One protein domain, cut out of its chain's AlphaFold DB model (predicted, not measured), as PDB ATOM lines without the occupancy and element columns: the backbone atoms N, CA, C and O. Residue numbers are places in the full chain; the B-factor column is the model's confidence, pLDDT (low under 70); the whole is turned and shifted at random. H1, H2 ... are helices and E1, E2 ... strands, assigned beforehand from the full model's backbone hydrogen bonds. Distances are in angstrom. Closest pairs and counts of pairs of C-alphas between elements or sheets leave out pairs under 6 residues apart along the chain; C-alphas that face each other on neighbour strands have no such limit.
ATOM      1  N   SER A  73     113.523 119.388 150.975       90.88
ATOM      2  CA  SER A  73     113.204 120.089 149.729       90.88
ATOM      3  C   SER A  73     114.461 120.700 149.108       90.88
ATOM      4  O   SER A  73     114.796 120.383 147.969       90.88
ATOM      5  N   VAL A  74     115.232 121.462 149.891       90.56
ATOM      6  CA  VAL A  74     116.510 122.044 149.450       90.56
ATOM      7  C   VAL A  74     117.482 120.948 149.012       90.56
ATOM      8  O   VAL A  74     118.066 121.028 147.935       90.56
ATOM      9  N   SER A  75     117.599 119.867 149.787       92.62
ATOM     10  CA  SER A  75     118.435 118.716 149.427       92.62
ATOM     11  C   SER A  75     118.025 118.068 148.097       92.62
ATOM     12  O   SER A  75     118.894 117.620 147.348       92.62
ATOM     13  N   LYS A  76     116.727 118.003 147.781       92.94
ATOM     14  CA  LYS A  76     116.230 117.471 146.502       92.94
ATOM     15  C   LYS A  76     116.480 118.417 145.333       92.94
ATOM     16  O   LYS A  76     116.761 117.942 144.238       92.94
ATOM     17  N   GLU A  77     116.371 119.726 145.533       91.25
ATOM     18  CA  GLU A  77     116.700 120.685 144.474       91.25
ATOM     19  C   GLU A  77     118.199 120.670 144.160       91.25
ATOM     20  O   GLU A  77     118.570 120.566 142.992       91.25
ATOM     21  N   ILE A  78     119.058 120.605 145.182       92.25
ATOM     22  CA  ILE A  78     120.504 120.418 144.993       92.25
ATOM     23  C   ILE A  78     120.799 119.106 144.247       92.25
ATOM     24  O   ILE A  78     121.598 119.086 143.312       92.25
ATOM     25  N   GLU A  79     120.129 118.007 144.614       93.81
ATOM     26  CA  GLU A  79     120.249 116.730 143.900       93.81
ATOM     27  C   GLU A  79     119.933 116.891 142.410       93.81
ATOM     28  O   GLU A  79     120.709 116.427 141.576       93.81
ATOM     29  N   LYS A  80     118.844 117.580 142.057       91.31
ATOM     30  CA  LYS A  80     118.494 117.832 140.654       91.31
ATOM     31  C   LYS A  80     119.547 118.679 139.949       91.31
ATOM     32  O   LYS A  80     119.922 118.335 138.835       91.31
ATOM     33  N   GLU A  81     120.032 119.759 140.557       90.19
ATOM     34  CA  GLU A  81     121.038 120.625 139.925       90.19
ATOM     35  C   GLU A  81     122.356 119.899 139.638       90.19
ATOM     36  O   GLU A  81     123.007 120.172 138.632       90.19
ATOM     37  N   ILE A  82     122.729 118.950 140.497       91.31
ATOM     38  CA  ILE A  82     123.984 118.201 140.385       91.31
ATOM     39  C   ILE A  82     123.853 116.983 139.463       91.31
ATOM     40  O   ILE A  82     124.805 116.642 138.768       91.31
ATOM     41  N   THR A  83     122.700 116.311 139.448       90.00
ATOM     42  CA  THR A  83     122.516 115.052 138.696       90.00
ATOM     43  C   THR A  83     121.883 115.241 137.317       90.00
ATOM     44  O   THR A  83     122.015 114.375 136.456       90.00
ATOM     45  N   LYS A  84     121.197 116.366 137.072       87.25
ATOM     46  CA  LYS A  84     120.584 116.671 135.770       87.25
ATOM     47  C   LYS A  84     121.600 116.877 134.638       87.25
ATOM     48  O   LYS A  84     121.290 116.445 133.526       87.25
ATOM     49  N   PRO A  85     122.761 117.525 134.848       84.19
ATOM     50  CA  PRO A  85     123.783 117.607 133.814       84.19
ATOM     51  C   PRO A  85     124.398 116.217 133.633       84.19
ATOM     52  O   PRO A  85     125.185 115.761 134.460       84.19
ATOM     53  N   ASN A  86     123.985 115.537 132.564       81.19
ATOM     54  CA  ASN A  86     124.521 114.246 132.160       81.19
ATOM     55  C   ASN A  86     125.188 114.394 130.791       81.19
ATOM     56  O   ASN A  86     124.553 114.179 129.754       81.19
ATOM     57  N   TYR A  87     126.433 114.863 130.784       80.25
ATOM     58  CA  TYR A  87     127.139 115.174 129.547       80.25
ATOM     59  C   TYR A  87     127.682 113.896 128.912       80.25
ATOM     60  O   TYR A  87     128.488 113.173 129.502       80.25
ATOM     61  N   THR A  88     127.259 113.639 127.677       74.19
ATOM     62  CA  THR A  88     127.775 112.554 126.831       74.19
ATOM     63  C   THR A  88     128.894 113.027 125.903       74.19
ATOM     64  O   THR A  88     129.612 112.198 125.357       74.19
ATOM     65  N   SER A  89     129.078 114.343 125.741       73.38
ATOM     66  CA  SER A  89     130.156 114.936 124.947       73.38
ATOM     67  C   SER A  89     130.721 116.204 125.597       73.38
ATOM     68  O   SER A  89     130.002 116.956 126.259       73.38
ATOM     69  N   PHE A  90     132.009 116.475 125.359       75.56
ATOM     70  CA  PHE A  90     132.662 117.709 125.813       75.56
ATOM     71  C   PHE A  90     132.079 118.963 125.137       75.56
ATOM     72  O   PHE A  90     132.046 120.043 125.725       75.56
ATOM     73  N   ALA A  91     131.591 118.833 123.899       79.62
ATOM     74  CA  ALA A  91     130.977 119.942 123.174       79.62
ATOM     75  C   ALA A  91     129.692 120.426 123.867       79.62
ATOM     76  O   ALA A  91     129.500 121.632 124.022       79.62
ATOM     77  N   ASP A  92     128.847 119.502 124.332       82.19
ATOM     78  CA  ASP A  92     127.613 119.836 125.053       82.19
ATOM     79  C   ASP A  92     127.912 120.525 126.386       82.19
ATOM     80  O   ASP A  92     127.278 121.523 126.735       82.19
ATOM     81  N   GLU A  93     128.934 120.042 127.091       83.62
ATOM     82  CA  GLU A  93     129.419 120.661 128.320       83.62
ATOM     83  C   GLU A  93     129.913 122.093 128.074       83.62
ATOM     84  O   GLU A  93     129.483 123.031 128.748       83.62
ATOM     85  N   SER A  94     130.779 122.289 127.077       83.38
ATOM     86  CA  SER A  94     131.313 123.609 126.732       83.38
ATOM     87  C   SER A  94     130.209 124.590 126.316       83.38
ATOM     88  O   SER A  94     130.283 125.783 126.632       83.38
ATOM     89  N   ASN A  95     129.176 124.106 125.624       87.62
ATOM     90  CA  ASN A  95     128.030 124.913 125.211       87.62
ATOM     91  C   ASN A  95     127.207 125.381 126.415       87.62
ATOM     92  O   ASN A  95     126.908 126.571 126.531       87.62
ATOM     93  N   ASP A  96     126.871 124.477 127.337       89.56
ATOM     94  CA  ASP A  96     126.115 124.828 128.539       89.56
ATOM     95  C   ASP A  96     126.918 125.728 129.489       89.56
ATOM     96  O   ASP A  96     126.347 126.658 130.068       89.56
ATOM     97  N   ARG A  97     128.240 125.521 129.584       86.75
ATOM     98  CA  ARG A  97     129.157 126.407 130.317       86.75
ATOM     99  C   ARG A  97     129.108 127.826 129.763       86.75
ATOM    100  O   ARG A  97     128.937 128.783 130.514       86.75
ATOM    101  N   SER A  98     129.216 127.958 128.442       88.25
ATOM    102  CA  SER A  98     129.176 129.255 127.751       88.25
ATOM    103  C   SER A  98     127.805 129.929 127.864       88.25
ATOM    104  O   SER A  98     127.715 131.154 127.879       88.25
ATOM    105  N   ALA A  99     126.740 129.136 127.988       90.31
ATOM    106  CA  ALA A  99     125.382 129.612 128.230       90.31
ATOM    107  C   ALA A  99     125.094 129.949 129.709       90.31
ATOM    108  O   ALA A  99     123.974 130.353 130.020       90.31
ATOM    109  N   GLY A 100     126.059 129.768 130.619       87.31
ATOM    110  CA  GLY A 100     125.898 130.055 132.047       87.31
ATOM    111  C   GLY A 100     124.931 129.114 132.776       87.31
ATOM    112  O   GLY A 100     124.340 129.502 133.781       87.31
ATOM    113  N   LYS A 101     124.728 127.892 132.272       88.62
ATOM    114  CA  LYS A 101     123.855 126.890 132.903       88.62
ATOM    115  C   LYS A 101     124.630 126.014 133.883       88.62
ATOM    116  O   LYS A 101     125.849 125.928 133.813       88.62
ATOM    117  N   ASN A 102     123.906 125.321 134.767       88.69
ATOM    118  CA  ASN A 102     124.451 124.297 135.671       88.69
ATOM    119  C   ASN A 102     125.633 124.804 136.522       88.69
ATOM    120  O   ASN A 102     126.633 124.111 136.703       88.69
ATOM    121  N   ALA A 103     125.519 126.031 137.041       89.81
ATOM    122  CA  ALA A 103     126.601 126.723 137.740       89.81
ATOM    123  C   ALA A 103     127.173 125.919 138.919       89.81
ATOM    124  O   ALA A 103     128.391 125.825 139.053       89.81
ATOM    125  N   LEU A 104     126.312 125.286 139.729       90.19
ATOM    126  CA  LEU A 104     126.747 124.438 140.840       90.19
ATOM    127  C   LEU A 104     127.573 123.242 140.352       90.19
ATOM    128  O   LEU A 104     128.622 122.940 140.913       90.19
ATOM    129  N   TRP A 105     127.146 122.590 139.273       92.06
ATOM    130  CA  TRP A 105     127.883 121.472 138.695       92.06
ATOM    131  C   TRP A 105     129.271 121.906 138.200       92.06
ATOM    132  O   TRP A 105     130.265 121.246 138.507       92.06
ATOM    133  N   PHE A 106     129.364 123.045 137.499       90.00
ATOM    134  CA  PHE A 106     130.651 123.565 137.015       90.00
ATOM    135  C   PHE A 106     131.552 124.008 138.164       90.00
ATOM    136  O   PHE A 106     132.752 123.743 138.126       90.00
ATOM    137  N   TYR A 107     130.978 124.600 139.214       91.12
ATOM    138  CA  TYR A 107     131.698 124.906 140.444       91.12
ATOM    139  C   TYR A 107     132.326 123.642 141.043       91.12
ATOM    140  O   TYR A 107     133.522 123.639 141.331       91.12
ATOM    141  N   LEU A 108     131.554 122.559 141.186       91.38
ATOM    142  CA  LEU A 108     132.063 121.288 141.706       91.38
ATOM    143  C   LEU A 108     133.189 120.741 140.822       91.38
ATOM    144  O   LEU A 108     134.244 120.381 141.337       91.38
ATOM    145  N   ARG A 109     133.000 120.720 139.497       87.56
ATOM    146  CA  ARG A 109     134.014 120.225 138.555       87.56
ATOM    147  C   ARG A 109     135.317 121.017 138.639       87.56
ATOM    148  O   ARG A 109     136.379 120.425 138.811       87.56
ATOM    149  N   ASP A 110     135.245 122.340 138.533       87.94
ATOM    150  CA  ASP A 110     136.432 123.197 138.483       87.94
ATOM    151  C   ASP A 110     137.216 123.176 139.805       87.94
ATOM    152  O   ASP A 110     138.440 123.311 139.791       87.94
ATOM    153  N   ASN A 111     136.533 122.971 140.936       89.06
ATOM    154  CA  ASN A 111     137.168 122.946 142.252       89.06
ATOM    155  C   ASN A 111     137.679 121.561 142.669       89.06
ATOM    156  O   ASN A 111     138.671 121.504 143.390       89.06
ATOM    157  N   ILE A 112     137.036 120.471 142.233       87.31
ATOM    158  CA  ILE A 112     137.379 119.094 142.639       87.31
ATOM    159  C   ILE A 112     138.345 118.417 141.656       87.31
ATOM    160  O   ILE A 112     138.957 117.414 142.017       87.31
ATOM    161  N   LYS A 113     138.482 118.889 140.406       83.06
ATOM    162  CA  LYS A 113     139.402 118.289 139.411       83.06
ATOM    163  C   LYS A 113     140.858 118.248 139.903       83.06
ATOM    164  O   LYS A 113     141.183 118.857 140.910       83.06
ATOM    165  N   ASN A 114     141.732 117.515 139.206       68.12
ATOM    166  CA  ASN A 114     143.125 117.289 139.639       68.12
ATOM    167  C   ASN A 114     143.894 118.591 139.932       68.12
ATOM    168  O   ASN A 114     144.610 118.651 140.924       68.12
ATOM    169  N   ASP A 115     143.652 119.641 139.142       63.72
ATOM    170  CA  ASP A 115     144.233 120.980 139.340       63.72
ATOM    171  C   ASP A 115     143.308 121.936 140.117       63.72
ATOM    172  O   ASP A 115     143.456 123.158 140.082       63.72
ATOM    173  N   GLY A 116     142.277 121.392 140.757       69.25
ATOM    174  CA  GLY A 116     141.301 122.130 141.539       69.25
ATOM    175  C   GLY A 116     141.885 122.626 142.861       69.25
ATOM    176  O   GLY A 116     142.813 122.051 143.425       69.25
ATOM    177  N   THR A 117     141.324 123.717 143.381       82.50
ATOM    178  CA  THR A 117     141.806 124.341 144.627       82.50
ATOM    179  C   THR A 117     141.156 123.767 145.885       82.50
ATOM    180  O   THR A 117     141.488 124.187 146.995       82.50
ATOM    181  N   TRP A 118     140.207 122.839 145.744       88.88
ATOM    182  CA  TRP A 118     139.444 122.321 146.870       88.88
ATOM    183  C   TRP A 118     140.033 121.006 147.385       88.88
ATOM    184  O   TRP A 118     139.836 119.962 146.760       88.88
ATOM    185  N   PRO A 119     140.708 121.016 148.548       86.00
ATOM    186  CA  PRO A 119     141.241 119.798 149.136       86.00
ATOM    187  C   PRO A 119     140.124 118.822 149.524       86.00
ATOM    188  O   PRO A 119     139.068 119.227 150.013       86.00
ATOM    189  N   TYR A 120     140.382 117.527 149.336       85.50
ATOM    190  CA  TYR A 120     139.512 116.476 149.860       85.50
ATOM    191  C   TYR A 120     139.577 116.414 151.385       85.50
ATOM    192  O   TYR A 120     140.547 116.866 151.990       85.50
ATOM    193  N   TYR A 121     138.560 115.807 151.991       85.12
ATOM    194  CA  TYR A 121     138.499 115.561 153.425       85.12
ATOM    195  C   TYR A 121     139.135 114.218 153.803       85.12
ATOM    196  O   TYR A 121     138.785 113.176 153.240       85.12
ATOM    197  N   ALA A 122     140.016 114.240 154.805       77.69
ATOM    198  CA  ALA A 122     140.599 113.061 155.438       77.69
ATOM    199  C   ALA A 122     140.291 113.042 156.946       77.69
ATOM    200  O   ALA A 122     140.512 114.024 157.653       77.69
ATOM    201  N   GLU A 123     139.798 111.911 157.462       69.31
ATOM    202  CA  GLU A 123     139.520 111.767 158.895       69.31
ATOM    203  C   GLU A 123     140.804 111.693 159.735       69.31
ATOM    204  O   GLU A 123     141.803 111.079 159.349       69.31
ATOM    205  N   ALA A 124     140.731 112.249 160.950       57.41
ATOM    206  CA  ALA A 124     141.861 112.452 161.858       57.41
ATOM    207  C   ALA A 124     142.535 111.165 162.416       57.41
ATOM    208  O   ALA A 124     143.413 111.241 163.274       57.41
ATOM    209  N   GLY A 125     142.157 109.974 161.940       52.97
ATOM    210  CA  GLY A 125     142.756 108.687 162.318       52.97
ATOM    211  C   GLY A 125     143.831 108.176 161.354       52.97
ATOM    212  O   GLY A 125     144.609 107.297 161.722       52.97
ATOM    213  N   ASN A 126     143.913 108.734 160.143       56.12
ATOM    214  CA  ASN A 126     144.890 108.325 159.139       56.12
ATOM    215  C   ASN A 126     146.121 109.244 159.215       56.12
ATOM    216  O   ASN A 126     146.220 110.240 158.502       56.12
ATOM    217  N   LYS A 127     147.029 108.959 160.161       48.41
ATOM    218  CA  LYS A 127     148.149 109.848 160.541       48.41
ATOM    219  C   LYS A 127     149.066 110.256 159.380       48.41
ATOM    220  O   LYS A 127     149.606 111.353 159.416       48.41
ATOM    221  N   GLN A 128     149.189 109.433 158.336       52.03
ATOM    222  CA  GLN A 128     149.975 109.777 157.141       52.03
ATOM    223  C   GLN A 128     149.299 110.840 156.251       52.03
ATOM    224  O   GLN A 128     149.997 111.567 155.549       52.03
ATOM    225  N   ASN A 129     147.969 110.995 156.330       51.69
ATOM    226  CA  ASN A 129     147.192 111.960 155.538       51.69
ATOM    227  C   ASN A 129     147.074 113.353 156.179       51.69
ATOM    228  O   ASN A 129     146.763 114.312 155.480       51.69
ATOM    229  N   ILE A 130     147.290 113.480 157.494       51.19
ATOM    230  CA  ILE A 130     147.068 114.736 158.241       51.19
ATOM    231  C   ILE A 130     148.358 115.554 158.347       51.19
ATOM    232  O   ILE A 130     148.316 116.779 158.320       51.19
ATOM    233  N   GLU A 131     149.511 114.886 158.453       48.38
ATOM    234  CA  GLU A 131     150.802 115.557 158.661       48.38
ATOM    235  C   GLU A 131     151.357 116.228 157.390       48.38
ATOM    236  O   GLU A 131     152.313 116.994 157.488       48.38
ATOM    237  N   SER A 132     150.744 116.002 156.216       52.06
ATOM    238  CA  SER A 132     151.314 116.441 154.931       52.06
ATOM    239  C   SER A 132     150.505 117.463 154.125       52.06
ATOM    240  O   SER A 132     151.102 118.109 153.269       52.06
ATOM    241  N   ALA A 133     149.198 117.672 154.326       59.38
ATOM    242  CA  ALA A 133     148.467 118.628 153.485       59.38
ATOM    243  C   ALA A 133     147.095 119.015 154.053       59.38
ATOM    244  O   ALA A 133     146.460 118.234 154.753       59.38
ATOM    245  N   ASN A 134     146.665 120.233 153.722       70.62
ATOM    246  CA  ASN A 134     145.433 120.956 154.069       70.62
ATOM    247  C   ASN A 134     144.107 120.185 153.816       70.62
ATOM    248  O   ASN A 134     143.266 120.655 153.059       70.62
ATOM    249  N   HIS A 135     143.909 119.010 154.418       77.00
ATOM    250  CA  HIS A 135     142.787 118.082 154.176       77.00
ATOM    251  C   HIS A 135     141.891 117.864 155.405       77.00
ATOM    252  O   HIS A 135     141.051 116.957 155.428       77.00
ATOM    253  N   GLY A 136     142.074 118.678 156.448       76.75
ATOM    254  CA  GLY A 136     141.228 118.671 157.635       76.75
ATOM    255  C   GLY A 136     139.838 119.242 157.356       76.75
ATOM    256  O   GLY A 136     139.552 119.772 156.283       76.75
ATOM    257  N   ALA A 137     138.942 119.148 158.342       80.50
ATOM    258  CA  ALA A 137     137.586 119.686 158.210       80.50
ATOM    259  C   ALA A 137     137.584 121.201 157.926       80.50
ATOM    260  O   ALA A 137     136.751 121.675 157.160       80.50
ATOM    261  N   ALA A 138     138.532 121.949 158.501       82.44
ATOM    262  CA  ALA A 138     138.625 123.396 158.326       82.44
ATOM    263  C   ALA A 138     138.939 123.796 156.874       82.44
ATOM    264  O   ALA A 138     138.423 124.796 156.381       82.44
ATOM    265  N   GLU A 139     139.753 123.006 156.177       83.31
ATOM    266  CA  GLU A 139     140.207 123.299 154.820       83.31
ATOM    267  C   GLU A 139     139.351 122.613 153.750       83.31
ATOM    268  O   GLU A 139     139.181 123.159 152.657       83.31
ATOM    269  N   ALA A 140     138.803 121.434 154.048       85.44
ATOM    270  CA  ALA A 140     138.060 120.606 153.101       85.44
ATOM    271  C   ALA A 140     136.551 120.876 153.085       85.44
ATOM    272  O   ALA A 140     135.878 120.477 152.137       85.44
ATOM    273  N   TYR A 141     135.985 121.537 154.095       89.19
ATOM    274  CA  TYR A 141     134.555 121.842 154.095       89.19
ATOM    275  C   TYR A 141     134.312 123.178 153.386       89.19
ATOM    276  O   TYR A 141     135.104 124.120 153.465       89.19
ATOM    277  N   ARG A 142     133.210 123.263 152.646       89.12
ATOM    278  CA  ARG A 142     132.708 124.512 152.061       89.12
ATOM    279  C   ARG A 142     131.319 124.764 152.605       89.12
ATOM    280  O   ARG A 142     130.496 123.856 152.571       89.12
ATOM    281  N   TYR A 143     131.087 125.975 153.096       86.31
ATOM    282  CA  TYR A 143     129.839 126.398 153.721       86.31
ATOM    283  C   TYR A 143     129.175 127.470 152.860       86.31
ATOM    284  O   TYR A 143     129.850 128.353 152.329       86.31
ATOM    285  N   PHE A 144     127.861 127.373 152.730       84.38
ATOM    286  CA  PHE A 144     127.013 128.270 151.969       84.38
ATOM    287  C   PHE A 144     125.796 128.594 152.820       84.38
ATOM    288  O   PHE A 144     124.987 127.713 153.118       84.38
ATOM    289  N   ASP A 145     125.659 129.859 153.190       79.94
ATOM    290  CA  ASP A 145     124.468 130.335 153.875       79.94
ATOM    291  C   ASP A 145     123.435 130.748 152.831       79.94
ATOM    292  O   ASP A 145     123.676 131.618 151.989       79.94
ATOM    293  N   LEU A 146     122.280 130.091 152.860       73.50
ATOM    294  CA  LEU A 146     121.145 130.440 152.019       73.50
ATOM    295  C   LEU A 146     120.336 131.507 152.754       73.50
ATOM    296  O   LEU A 146     119.363 131.211 153.446       73.50
ATOM    297  N   THR A 147     120.763 132.760 152.618       62.41
ATOM    298  CA  THR A 147     119.976 133.910 153.070       62.41
ATOM    299  C   THR A 147     118.962 134.298 152.003       62.41
ATOM    300  O   THR A 147     119.282 134.317 150.814       62.41
ATOM    301  N   GLU A 148     117.752 134.645 152.428       56.09
ATOM    302  CA  GLU A 148     116.664 135.092 151.561       56.09
ATOM    303  C   GLU A 148     117.121 136.248 150.645       56.09
ATOM    304  O   GLU A 148     117.394 137.361 151.099       56.09
ATOM    305  N   SER A 149     117.215 136.004 149.335       45.41
ATOM    306  CA  SER A 149     117.289 137.093 148.360       45.41
ATOM    307  C   SER A 149     115.867 137.624 148.182       45.41
ATOM    308  O   SER A 149     115.006 136.900 147.686       45.41
ATOM    309  N   GLY A 150     115.611 138.841 148.661       44.78
ATOM    310  CA  GLY A 150     114.267 139.397 148.824       44.78
ATOM    311  C   GLY A 150     113.339 139.368 147.597       44.78
ATOM    312  O   GLY A 150     113.763 139.212 146.457       44.78
ATOM    313  N   THR A 151     112.059 139.611 147.913       44.41
ATOM    314  CA  THR A 151     110.837 139.673 147.079       44.41
ATOM    315  C   THR A 151     110.163 138.343 146.724       44.41
ATOM    316  O   THR A 151     109.836 138.099 145.567       44.41
ATOM    317  N   SER A 152     109.864 137.508 147.723       44.44
ATOM    318  CA  SER A 152     108.770 136.528 147.617       44.44
ATOM    319  C   SER A 152     107.531 137.068 148.344       44.44
ATOM    320  O   SER A 152     107.589 137.363 149.533       44.44
ATOM    321  N   GLU A 153     106.398 137.193 147.644       42.38
ATOM    322  CA  GLU A 153     105.088 137.545 148.231       42.38
ATOM    323  C   GLU A 153     104.450 136.383 149.026       42.38
ATOM    324  O   GLU A 153     103.340 136.505 149.546       42.38
ATOM    325  N   LEU A 154     105.136 135.240 149.132       41.97
ATOM    326  CA  LEU A 154     104.682 134.084 149.898       41.97
ATOM    327  C   LEU A 154     105.422 134.036 151.243       41.97
ATOM    328  O   LEU A 154     106.639 133.849 151.241       41.97
ATOM    329  N   PRO A 155     104.726 134.153 152.392       38.84
ATOM    330  CA  PRO A 155     105.352 134.033 153.699       38.84
ATOM    331  C   PRO A 155     105.596 132.552 153.983       38.84
ATOM    332  O   PRO A 155     104.790 131.895 154.642       38.84
ATOM    333  N   ILE A 156     106.678 131.989 153.452       41.91
ATOM    334  CA  ILE A 156     107.102 130.642 153.820       41.91
ATOM    335  C   ILE A 156     108.624 130.630 153.992       41.91
ATOM    336  O   ILE A 156     109.364 130.875 153.049       41.91
ATOM    337  N   VAL A 157     109.032 130.234 155.205       46.34
ATOM    338  CA  VAL A 157     110.387 129.867 155.663       46.34
ATOM    339  C   VAL A 157     111.263 131.009 156.209       46.34
ATOM    340  O   VAL A 157     112.307 131.322 155.659       46.34
ATOM    341  N   SER A 158     110.914 131.561 157.378       48.38
ATOM    342  CA  SER A 158     111.909 132.228 158.234       48.38
ATOM    343  C   SER A 158     112.694 131.165 159.014       48.38
ATOM    344  O   SER A 158     112.186 130.598 159.989       48.38
ATOM    345  N   GLY A 159     113.897 130.846 158.555       57.44
ATOM    346  CA  GLY A 159     114.840 129.962 159.236       57.44
ATOM    347  C   GLY A 159     116.180 129.955 158.515       57.44
ATOM    348  O   GLY A 159     116.205 129.976 157.284       57.44
ATOM    349  N   ASP A 160     117.270 129.919 159.273       72.94
ATOM    350  CA  ASP A 160     118.612 129.863 158.707       72.94
ATOM    351  C   ASP A 160     118.806 128.489 158.057       72.94
ATOM    352  O   ASP A 160     118.624 127.437 158.681       72.94
ATOM    353  N   THR A 161     119.098 128.496 156.757       82.12
ATOM    354  CA  THR A 161     119.438 127.281 156.018       82.12
ATOM    355  C   THR A 161     120.896 127.361 155.609       82.12
ATOM    356  O   THR A 161     121.270 128.174 154.767       82.12
ATOM    357  N   THR A 162     121.711 126.484 156.179       87.25
ATOM    358  CA  THR A 162     123.126 126.364 155.834       87.25
ATOM    359  C   THR A 162     123.332 125.080 155.054       87.25
ATOM    360  O   THR A 162     122.891 123.999 155.447       87.25
ATOM    361  N   VAL A 163     124.030 125.189 153.935       90.12
ATOM    362  CA  VAL A 163     124.490 124.050 153.151       90.12
ATOM    363  C   VAL A 163     125.987 123.944 153.340       90.12
ATOM    364  O   VAL A 163     126.708 124.915 153.137       90.12
ATOM    365  N   TYR A 164     126.481 122.766 153.697       90.94
ATOM    366  CA  TYR A 164     127.910 122.503 153.654       90.94
ATOM    367  C   TYR A 164     128.224 121.247 152.866       90.94
ATOM    368  O   TYR A 164     127.438 120.303 152.809       90.94
ATOM    369  N   MET A 165     129.387 121.240 152.237       93.25
ATOM    370  CA  MET A 165     129.815 120.164 151.360       93.25
ATOM    371  C   MET A 165     131.285 119.830 151.573       93.25
ATOM    372  O   MET A 165     132.078 120.692 151.948       93.25
ATOM    373  N   TYR A 166     131.631 118.572 151.333       91.88
ATOM    374  CA  TYR A 166     133.001 118.061 151.324       91.88
ATOM    375  C   TYR A 166     133.079 116.848 150.396       91.88
ATOM    376  O   TYR A 166     132.066 116.211 150.103       91.88
ATOM    377  N   TRP A 167     134.276 116.512 149.928       91.25
ATOM    378  CA  TRP A 167     134.480 115.364 149.048       91.25
ATOM    379  C   TRP A 167     135.606 114.466 149.553       91.25
ATOM    380  O   TRP A 167     136.483 114.910 150.291       91.25
ATOM    381  N   SER A 168     135.574 113.194 149.164       86.19
ATOM    382  CA  SER A 168     136.621 112.215 149.451       86.19
ATOM    383  C   SER A 168     137.081 111.518 148.166       86.19
ATOM    384  O   SER A 168     136.265 111.322 147.253       86.19
ATOM    385  N   PRO A 169     138.357 111.106 148.082       80.56
ATOM    386  CA  PRO A 169     138.872 110.354 146.943       80.56
ATOM    387  C   PRO A 169     138.207 108.974 146.817       80.56
ATOM    388  O   PRO A 169     137.494 108.513 147.717       80.56
ATOM    389  N   ALA A 170     138.425 108.326 145.671       71.62
ATOM    390  CA  ALA A 170     138.013 106.945 145.449       71.62
ATOM    391  C   ALA A 170     138.835 105.997 146.339       71.62
ATOM    392  O   ALA A 170     140.043 106.151 146.452       71.62
ATOM    393  N   GLY A 171     138.183 105.007 146.959       59.59
ATOM    394  CA  GLY A 171     138.860 104.016 147.807       59.59
ATOM    395  C   GLY A 171     139.121 104.527 149.227       59.59
ATOM    396  O   GLY A 171     140.110 105.187 149.511       59.59
ATOM    397  N   LYS A 172     138.228 104.191 150.161       52.62
ATOM    398  CA  LYS A 172     138.296 104.653 151.558       52.62
ATOM    399  C   LYS A 172     139.416 104.030 152.412       52.62
ATOM    400  O   LYS A 172     139.511 104.408 153.570       52.62
ATOM    401  N   ASN A 173     140.248 103.125 151.889       44.53
ATOM    402  CA  ASN A 173     141.231 102.393 152.695       44.53
ATOM    403  C   ASN A 173     142.594 102.299 151.992       44.53
ATOM    404  O   ASN A 173     142.691 101.733 150.908       44.53
ATOM    405  N   ASP A 174     143.619 102.796 152.682       43.09
ATOM    406  CA  ASP A 174     145.009 102.344 152.624       43.09
ATOM    407  C   ASP A 174     145.695 102.315 151.254       43.09
ATOM    408  O   ASP A 174     145.938 101.268 150.663       43.09
ATOM    409  N   SER A 175     146.120 103.481 150.778       41.59
ATOM    410  CA  SER A 175     147.511 103.687 150.348       41.59
ATOM    411  C   SER A 175     147.703 105.139 149.931       41.59
ATOM    412  O   SER A 175     146.930 105.703 149.166       41.59
ATOM    413  N   VAL A 176     148.767 105.738 150.453       44.03
ATOM    414  CA  VAL A 176     149.246 107.093 150.139       44.03
ATOM    415  C   VAL A 176     149.738 107.197 148.678       44.03
ATOM    416  O   VAL A 176     149.983 108.290 148.181       44.03
ATOM    417  N   ASP A 177     149.810 106.072 147.955       42.50
ATOM    418  CA  ASP A 177     150.578 105.933 146.712       42.50
ATOM    419  C   ASP A 177     149.747 105.752 145.436       42.50
ATOM    420  O   ASP A 177     150.280 105.384 144.390       42.50
ATOM    421  N   ALA A 178     148.456 106.061 145.464       41.81
ATOM    422  CA  ALA A 178     147.698 106.229 144.234       41.81
ATOM    423  C   ALA A 178     146.942 107.551 144.292       41.81
ATOM    424  O   ALA A 178     145.756 107.605 144.618       41.81
ATOM    425  N   TYR A 179     147.618 108.629 143.886       47.06
ATOM    426  CA  TYR A 179     146.949 109.598 143.021       47.06
ATOM    427  C   TYR A 179     146.455 108.805 141.805       47.06
ATOM    428  O   TYR A 179     147.115 108.744 140.771       47.06
ATOM    429  N   ASP A 180     145.325 108.113 141.956       48.22
ATOM    430  CA  ASP A 180     144.558 107.681 140.812       48.22
ATOM    431  C   ASP A 180     144.161 108.987 140.125       48.22
ATOM    432  O   ASP A 180     143.359 109.780 140.629       48.22
ATOM    433  N   THR A 181     144.847 109.280 139.022       53.03
ATOM    434  CA  THR A 181     144.615 110.471 138.206       53.03
ATOM    435  C   THR A 181     143.208 110.458 137.613       53.03
ATOM    436  O   THR A 181     142.742 111.485 137.111       53.03
ATOM    437  N   SER A 182     142.503 109.325 137.717       63.94
ATOM    438  CA  SER A 182     141.100 109.196 137.383       63.94
ATOM    439  C   SER A 182     140.208 109.946 138.385       63.94
ATOM    440  O   SER A 182     140.216 109.673 139.588       63.94
ATOM    441  N   PRO A 183     139.357 110.872 137.913       72.88
ATOM    442  CA  PRO A 183     138.331 111.474 138.752       72.88
ATOM    443  C   PRO A 183     137.213 110.493 139.143       72.88
ATOM    444  O   PRO A 183     136.404 110.796 140.021       72.88
ATOM    445  N   SER A 184     137.154 109.316 138.520       76.56
ATOM    446  CA  SER A 184     136.130 108.309 138.788       76.56
ATOM    447  C   SER A 184     136.160 107.817 140.237       76.56
ATOM    448  O   SER A 184     137.216 107.622 140.828       76.56
ATOM    449  N   GLY A 185     134.986 107.594 140.830       75.38
ATOM    450  CA  GLY A 185     134.857 107.012 142.170       75.38
ATOM    451  C   GLY A 185     134.997 107.999 143.332       75.38
ATOM    452  O   GLY A 185     134.777 107.607 144.482       75.38
ATOM    453  N   ARG A 186     135.290 109.279 143.063       85.56
ATOM    454  CA  ARG A 186     135.214 110.348 144.074       85.56
ATOM    455  C   ARG A 186     133.809 110.429 144.654       85.56
ATOM    456  O   ARG A 186     132.818 110.260 143.942       85.56
ATOM    457  N   THR A 187     133.723 110.690 145.952       90.25
ATOM    458  CA  THR A 187     132.444 110.804 146.656       90.25
ATOM    459  C   THR A 187     132.255 112.232 147.142       90.25
ATOM    460  O   THR A 187     133.143 112.780 147.786       90.25
ATOM    461  N   LEU A 188     131.108 112.830 146.834       93.00
ATOM    462  CA  LEU A 188     130.702 114.150 147.305       93.00
ATOM    463  C   LEU A 188     129.607 113.990 148.358       93.00
ATOM    464  O   LEU A 188     128.643 113.247 148.167       93.00
ATOM    465  N   TYR A 189     129.755 114.723 149.449       94.25
ATOM    466  CA  TYR A 189     128.807 114.783 150.546       94.25
ATOM    467  C   TYR A 189     128.271 116.203 150.634       94.25
ATOM    468  O   TYR A 189     129.047 117.153 150.722       94.25
ATOM    469  N   ILE A 190     126.948 116.349 150.617       95.06
ATOM    470  CA  ILE A 190     126.281 117.641 150.782       95.06
ATOM    471  C   ILE A 190     125.291 117.524 151.919       95.06
ATOM    472  O   ILE A 190     124.384 116.695 151.881       95.06
ATOM    473  N   THR A 191     125.461 118.373 152.917       93.94
ATOM    474  CA  THR A 191     124.609 118.428 154.090       93.94
ATOM    475  C   THR A 191     123.834 119.729 154.104       93.94
ATOM    476  O   THR A 191     124.417 120.804 154.003       93.94
ATOM    477  N   VAL A 192     122.519 119.624 154.249       93.12
ATOM    478  CA  VAL A 192     121.623 120.758 154.453       93.12
ATOM    479  C   VAL A 192     121.203 120.761 155.913       93.12
ATOM    480  O   VAL A 192     120.674 119.768 156.418       93.12
ATOM    481  N   VAL A 193     121.438 121.881 156.580       90.75
ATOM    482  CA  VAL A 193     121.016 122.154 157.948       90.75
ATOM    483  C   VAL A 193     119.960 123.245 157.882       90.75
ATOM    484  O   VAL A 193     120.212 124.311 157.334       90.75
ATOM    485  N   CYS A 194     118.772 122.970 158.410       88.50
ATOM    486  CA  CYS A 194     117.714 123.960 158.560       88.50
ATOM    487  C   CYS A 194     117.445 124.163 160.050       88.50
ATOM    488  O   CYS A 194     117.172 123.196 160.769       88.50
ATOM    489  N   GLU A 195     117.520 125.410 160.500       85.69
ATOM    490  CA  GLU A 195     117.260 125.803 161.879       85.69
ATOM    491  C   GLU A 195     116.029 126.714 161.960       85.69
ATOM    492  O   GLU A 195     115.856 127.645 161.172       85.69
ATOM    493  N   ARG A 196     115.140 126.427 162.918       80.94
ATOM    494  CA  ARG A 196     113.959 127.248 163.230       80.94
ATOM    495  C   ARG A 196     113.718 127.313 164.734       80.94
ATOM    496  O   ARG A 196     114.217 126.475 165.485       80.94
ATOM    497  N   GLU A 197     112.868 128.253 165.161       70.06
ATOM    498  CA  GLU A 197     112.377 128.389 166.544       70.06
ATOM    499  C   GLU A 197     111.635 127.119 167.019       70.06
ATOM    500  O   GLU A 197     110.408 127.041 167.011       70.06
ATOM    501  N   GLY A 198     112.371 126.077 167.401       66.69
ATOM    502  CA  GLY A 198     111.806 124.780 167.781       66.69
ATOM    503  C   GLY A 198     112.678 123.571 167.446       66.69
ATOM    504  O   GLY A 198     112.369 122.470 167.912       66.69
ATOM    505  N   GLY A 199     113.762 123.751 166.682       76.75
ATOM    506  CA  GLY A 199     114.770 122.717 166.471       76.75
ATOM    507  C   GLY A 199     115.587 122.876 165.193       76.75
ATOM    508  O   GLY A 199     115.286 123.691 164.324       76.75
ATOM    509  N   MET A 200     116.604 122.028 165.095       85.81
ATOM    510  CA  MET A 200     117.459 121.864 163.925       85.81
ATOM    511  C   MET A 200     117.114 120.540 163.242       85.81
ATOM    512  O   MET A 200     116.909 119.525 163.915       85.81
ATOM    513  N   TYR A 201     117.065 120.541 161.913       90.88
ATOM    514  CA  TYR A 201     117.012 119.321 161.117       90.88
ATOM    515  C   TYR A 201     118.166 119.301 160.123       90.88
ATOM    516  O   TYR A 201     118.444 120.295 159.453       90.88
ATOM    517  N   THR A 202     118.821 118.151 160.019       92.62
ATOM    518  CA  THR A 202     119.996 117.950 159.175       92.62
ATOM    519  C   THR A 202     119.739 116.791 158.233       92.62
ATOM    520  O   THR A 202     119.220 115.758 158.652       92.62
ATOM    521  N   VAL A 203     120.113 116.959 156.970       94.94
ATOM    522  CA  VAL A 203     120.032 115.909 155.956       94.94
ATOM    523  C   VAL A 203     121.302 115.894 155.123       94.94
ATOM    524  O   VAL A 203     121.716 116.923 154.596       94.94
ATOM    525  N   THR A 204     121.921 114.727 154.986       95.62
ATOM    526  CA  THR A 204     123.147 114.521 154.210       95.62
ATOM    527  C   THR A 204     122.840 113.683 152.980       95.62
ATOM    528  O   THR A 204     122.318 112.577 153.079       95.62
ATOM    529  N   SER A 205     123.170 114.198 151.801       97.06
ATOM    530  CA  SER A 205     123.091 113.480 150.528       97.06
ATOM    531  C   SER A 205     124.485 113.086 150.057       97.06
ATOM    532  O   SER A 205     125.423 113.879 150.133       97.06
ATOM    533  N   THR A 206     124.611 111.850 149.583       95.62
ATOM    534  CA  THR A 206     125.865 111.279 149.085       95.62
ATOM    535  C   THR A 206     125.779 111.070 147.580       95.62
ATOM    536  O   THR A 206     124.815 110.477 147.089       95.62
ATOM    537  N   TYR A 207     126.815 111.498 146.865       93.88
ATOM    538  CA  TYR A 207     126.935 111.382 145.415       93.88
ATOM    539  C   TYR A 207     128.261 110.727 145.044       93.88
ATOM    540  O   TYR A 207     129.281 110.979 145.683       93.88
ATOM    541  N   LYS A 208     128.263 109.907 143.996       91.06
ATOM    542  CA  LYS A 208     129.473 109.299 143.434       91.06
ATOM    543  C   LYS A 208     129.735 109.836 142.041       91.06
ATOM    544  O   LYS A 208     128.824 109.905 141.221       91.06
ATOM    545  N   LEU A 209     130.984 110.195 141.778       88.38
ATOM    546  CA  LEU A 209     131.413 110.654 140.470       88.38
ATOM    547  C   LEU A 209     131.630 109.459 139.543       88.38
ATOM    548  O   LEU A 209     132.414 108.554 139.843       88.38
ATOM    549  N   ARG A 210     130.951 109.479 138.401       84.19
ATOM    550  CA  ARG A 210     131.209 108.609 137.258       84.19
ATOM    551  C   ARG A 210     131.833 109.424 136.139       84.19
ATOM    552  O   ARG A 210     131.383 110.525 135.842       84.19
ATOM    553  N   THR A 211     132.833 108.857 135.487       76.81
ATOM    554  CA  THR A 211     133.446 109.430 134.288       76.81
ATOM    555  C   THR A 211     133.078 108.569 133.087       76.81
ATOM    556  O   THR A 211     133.207 107.346 133.155       76.81
ATOM    557  N   ALA A 212     132.625 109.176 131.991       63.09
ATOM    558  CA  ALA A 212     132.474 108.459 130.726       63.09
ATOM    559  C   ALA A 212     133.829 108.430 130.001       63.09
ATOM    560  O   ALA A 212     134.399 109.482 129.711       63.09
ATOM    561  N   SER A 213     134.355 107.235 129.733       55.62
ATOM    562  CA  SER A 213     135.617 107.019 129.016       55.62
ATOM    563  C   SER A 213     135.374 106.843 127.513       55.62
ATOM    564  O   SER A 213     135.730 105.812 126.956       55.62
ATOM    565  N   ASP A 214     134.737 107.812 126.857       42.72
ATOM    566  CA  ASP A 214     134.473 107.755 125.408       42.72
ATOM    567  C   ASP A 214     135.286 108.810 124.643       42.72
ATOM    568  O   ASP A 214     134.778 109.513 123.772       42.72
ATOM    569  N   TYR A 215     136.583 108.920 124.948       48.06
ATOM    570  CA  TYR A 215     137.526 109.560 124.033       48.06
ATOM    571  C   TYR A 215     138.654 108.582 123.698       48.06
ATOM    572  O   TYR A 215     139.344 108.134 124.612       48.06
ATOM    573  N   PRO A 216     138.840 108.218 122.414       37.66
ATOM    574  CA  PRO A 216     139.956 107.380 122.013       37.66
ATOM    575  C   PRO A 216     141.266 108.092 122.355       37.66
ATOM    576  O   PRO A 216     141.487 109.224 121.911       37.66
ATOM    577  N   ASP A 217     142.094 107.401 123.142       42.78
ATOM    578  CA  ASP A 217     143.483 107.718 123.490       42.78
ATOM    579  C   ASP A 217     144.214 108.387 122.326       42.78
ATOM    580  O   ASP A 217     144.767 107.724 121.450       42.78
ATOM    581  N   THR A 218     144.211 109.716 122.286       39.34
ATOM    582  CA  THR A 218     145.088 110.463 121.373       39.34
ATOM    583  C   THR A 218     145.606 111.772 121.946       39.34
ATOM    584  O   THR A 218     146.491 112.364 121.337       39.34
ATOM    585  N   VAL A 219     145.167 112.205 123.131       41.19
ATOM    586  CA  VAL A 219     145.866 113.244 123.893       41.19
ATOM    587  C   VAL A 219     145.655 112.957 125.372       41.19
ATOM    588  O   VAL A 219     144.529 112.688 125.782       41.19
ATOM    589  N   ASP A 220     146.740 113.032 126.128       44.81
ATOM    590  CA  ASP A 220     146.883 112.936 127.586       44.81
ATOM    591  C   ASP A 220     146.131 114.077 128.325       44.81
ATOM    592  O   ASP A 220     146.663 114.752 129.199       44.81
ATOM    593  N   ASP A 221     144.895 114.370 127.909       51.66
ATOM    594  CA  ASP A 221     144.058 115.458 128.410       51.66
ATOM    595  C   ASP A 221     142.985 114.873 129.328       51.66
ATOM    596  O   ASP A 221     141.839 114.627 128.932       51.66
ATOM    597  N   HIS A 222     143.332 114.728 130.607       51.91
ATOM    598  CA  HIS A 222     142.365 114.509 131.689       51.91
ATOM    599  C   HIS A 222     141.228 115.562 131.704       51.91
ATOM    600  O   HIS A 222     140.193 115.351 132.338       51.91
ATOM    601  N   GLU A 223     141.376 116.671 130.968       53.12
ATOM    602  CA  GLU A 223     140.367 117.717 130.771       53.12
ATOM    603  C   GLU A 223     139.143 117.282 129.943       53.12
ATOM    604  O   GLU A 223     138.068 117.869 130.097       53.12
ATOM    605  N   LYS A 224     139.267 116.248 129.097       59.28
ATOM    606  CA  LYS A 224     138.228 115.855 128.119       59.28
ATOM    607  C   LYS A 224     137.253 114.782 128.613       59.28
ATOM    608  O   LYS A 224     136.372 114.366 127.864       59.28
ATOM    609  N   GLN A 225     137.383 114.331 129.859       67.94
ATOM    610  CA  GLN A 225     136.459 113.358 130.444       67.94
ATOM    611  C   GLN A 225     135.170 114.044 130.908       67.94
ATOM    612  O   GLN A 225     135.223 115.022 131.655       67.94
ATOM    613  N   SER A 226     134.009 113.521 130.516       74.19
ATOM    614  CA  SER A 226     132.721 114.013 131.021       74.19
ATOM    615  C   SER A 226     132.469 113.498 132.439       74.19
ATOM    616  O   SER A 226     132.547 112.293 132.693       74.19
ATOM    617  N   TRP A 227     132.167 114.413 133.361       83.81
ATOM    618  CA  TRP A 227     131.850 114.118 134.762       83.81
ATOM    619  C   TRP A 227     130.349 113.910 134.933       83.81
ATOM    620  O   TRP A 227     129.565 114.701 134.452       83.81
ATOM    621  N   ASN A 228     129.907 112.882 135.641       86.81
ATOM    622  CA  ASN A 228     128.486 112.681 135.909       86.81
ATOM    623  C   ASN A 228     128.314 112.247 137.361       86.81
ATOM    624  O   ASN A 228     128.859 111.227 137.784       86.81
ATOM    625  N   TRP A 229     127.575 113.029 138.142       90.25
ATOM    626  CA  TRP A 229     127.295 112.701 139.535       90.25
ATOM    627  C   TRP A 229     126.082 111.779 139.624       90.25
ATOM    628  O   TRP A 229     125.007 112.091 139.119       90.25
ATOM    629  N   GLU A 230     126.248 110.654 140.306       91.00
ATOM    630  CA  GLU A 230     125.177 109.713 140.605       91.00
ATOM    631  C   GLU A 230     124.775 109.840 142.073       91.00
ATOM    632  O   GLU A 230     125.617 109.759 142.970       91.00
ATOM    633  N   PHE A 231     123.482 110.017 142.329       93.69
ATOM    634  CA  PHE A 231     122.945 109.998 143.684       93.69
ATOM    635  C   PHE A 231     123.010 108.582 144.273       93.69
ATOM    636  O   PHE A 231     122.523 107.624 143.677       93.69
ATOM    637  N   VAL A 232     123.599 108.455 145.463       93.19
ATOM    638  CA  VAL A 232     123.753 107.171 146.166       93.19
ATOM    639  C   VAL A 232     122.689 106.995 147.239       93.19
ATOM    640  O   VAL A 232     122.140 105.909 147.403       93.19
ATOM    641  N   GLY A 233     122.422 108.049 148.008       92.69
ATOM    642  CA  GLY A 233     121.522 107.962 149.147       92.69
ATOM    643  C   GLY A 233     121.487 109.232 149.983       92.69
ATOM    644  O   GLY A 233     122.321 110.128 149.834       92.69
ATOM    645  N   ARG A 234     120.494 109.283 150.869       93.38
ATOM    646  CA  ARG A 234     120.219 110.399 151.773       93.38
ATOM    647  C   ARG A 234     120.013 109.860 153.185       93.38
ATOM    648  O   ARG A 234     119.269 108.893 153.351       93.38
ATOM    649  N   SER A 235     120.664 110.482 154.161       89.75
ATOM    650  CA  SER A 235     120.606 110.153 155.591       89.75
ATOM    651  C   SER A 235     120.278 111.375 156.425       89.75
ATOM    652  O   SER A 235     120.854 112.441 156.104       89.75
TER     653      SER A 235
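AT A GLANCE: This is residues 73 to 235 of the 235 residues of an uncharacterized protein of Lachnospiraceae bacterium (UniProt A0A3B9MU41). Picture one twisted, curled sheet of five long and short strands, with H1 lying along one face and H3 crossing near E5 and the ends of E2 and E3. H2 sits beyond H3, short H5 leads into E1, and short H4 lies off the sheet, while residues 149 to 156 and 216 to 221 stick out as free loops. The printed part has 163 residues, with five named helices, H1 to H5, followed by five named strands in the order E1 - E2 - E3 - E4 - E5, all antiparallel; the class is mixed, helices and strands. The whole is compact, with a radius of gyration of the C-alphas of 17.7 A, and spans 56 by 43 by 25 A.

HOW THE PARTS SIT: Start with the sheet of E1, residues 142 to 146, E2, 160 to 168, E3, 187 to 196, E4, 199 to 212, and E5, 226 to 234: a meander, each strand the antiparallel neighbour and hairpin partner of the one before. Look for N 144 and O 163 at 2.7 A between E1 and E2, N 168 and O 187 at 2.8 A between E2 and E3, N 190 and O 205 at 2.9 A between E3 and E4, and N 208 and O 230 at 2.8 A between E4 and E5, within hydrogen-bond range. H1, residues 73 to 83, and H3, residues 103 to 112, are on one face, making two layers, helices over a sheet. H1 has a height over the sheet of 6.2 A and runs along the strands, at 21 degrees to E3 on the local plane; the closest C-alphas of H1 and E3, those of Ser 75 and Val 192, are 6.3 A apart. H3, at a height over the sheet of 7.9 A, runs across the strands, at 78 degrees to E5 on the local plane; their closest C-alphas, Arg 109 and Trp 227, are 7.5 A apart. H1 and H3 touch only at their ends, closest at the C-alphas of Ile 82 and Trp 105, 5.4 A. H2, residues 90 to 98, only grazes the sheet and is close to H3 but not clearly touching, with the C-alphas of Arg 97 and Phe 106 closest at 7.4 A. H5, residues 137 to 140, also only grazes the sheet; H4, residues 127 to 130, is not on it and touches no helix. In H1, H2 and H3 every O i to N i+4 pair is within hydrogen-bond range; H4 and H5 are too short for such a pair, and in each the single O i to N i+3 pair is out of range.

IN THESE COORDINATES: Find C-alpha 199 at (114.770, 122.717, 166.471); from there E4 runs 42.4 A to C-alpha 212. E3 measures 29.8 A, E2 26.9 A, E5 24.5 A and E1 13.0 A. H1 begins at C-alpha 73, (113.204, 120.089, 149.729), and measures 15.3 A; H3 measures 14.1 A and H2 12.2 A. E5 ends at C-alpha 234, (120.219, 110.399, 151.773).

THE WHOLE: The two C-alphas farthest apart, those of Gly 198 and Thr 218, are 58.9 A apart, and the printed part has no cut. The links H3 to H4, E1 to E2, E2 to E3 and E4 to E5 are long. Mean pLDDT of the printed part is 74.7; look for values under 70 at residues 114 to 116, 123 to 133, 147 to 159, 171 to 182, 198 and 212 to 225.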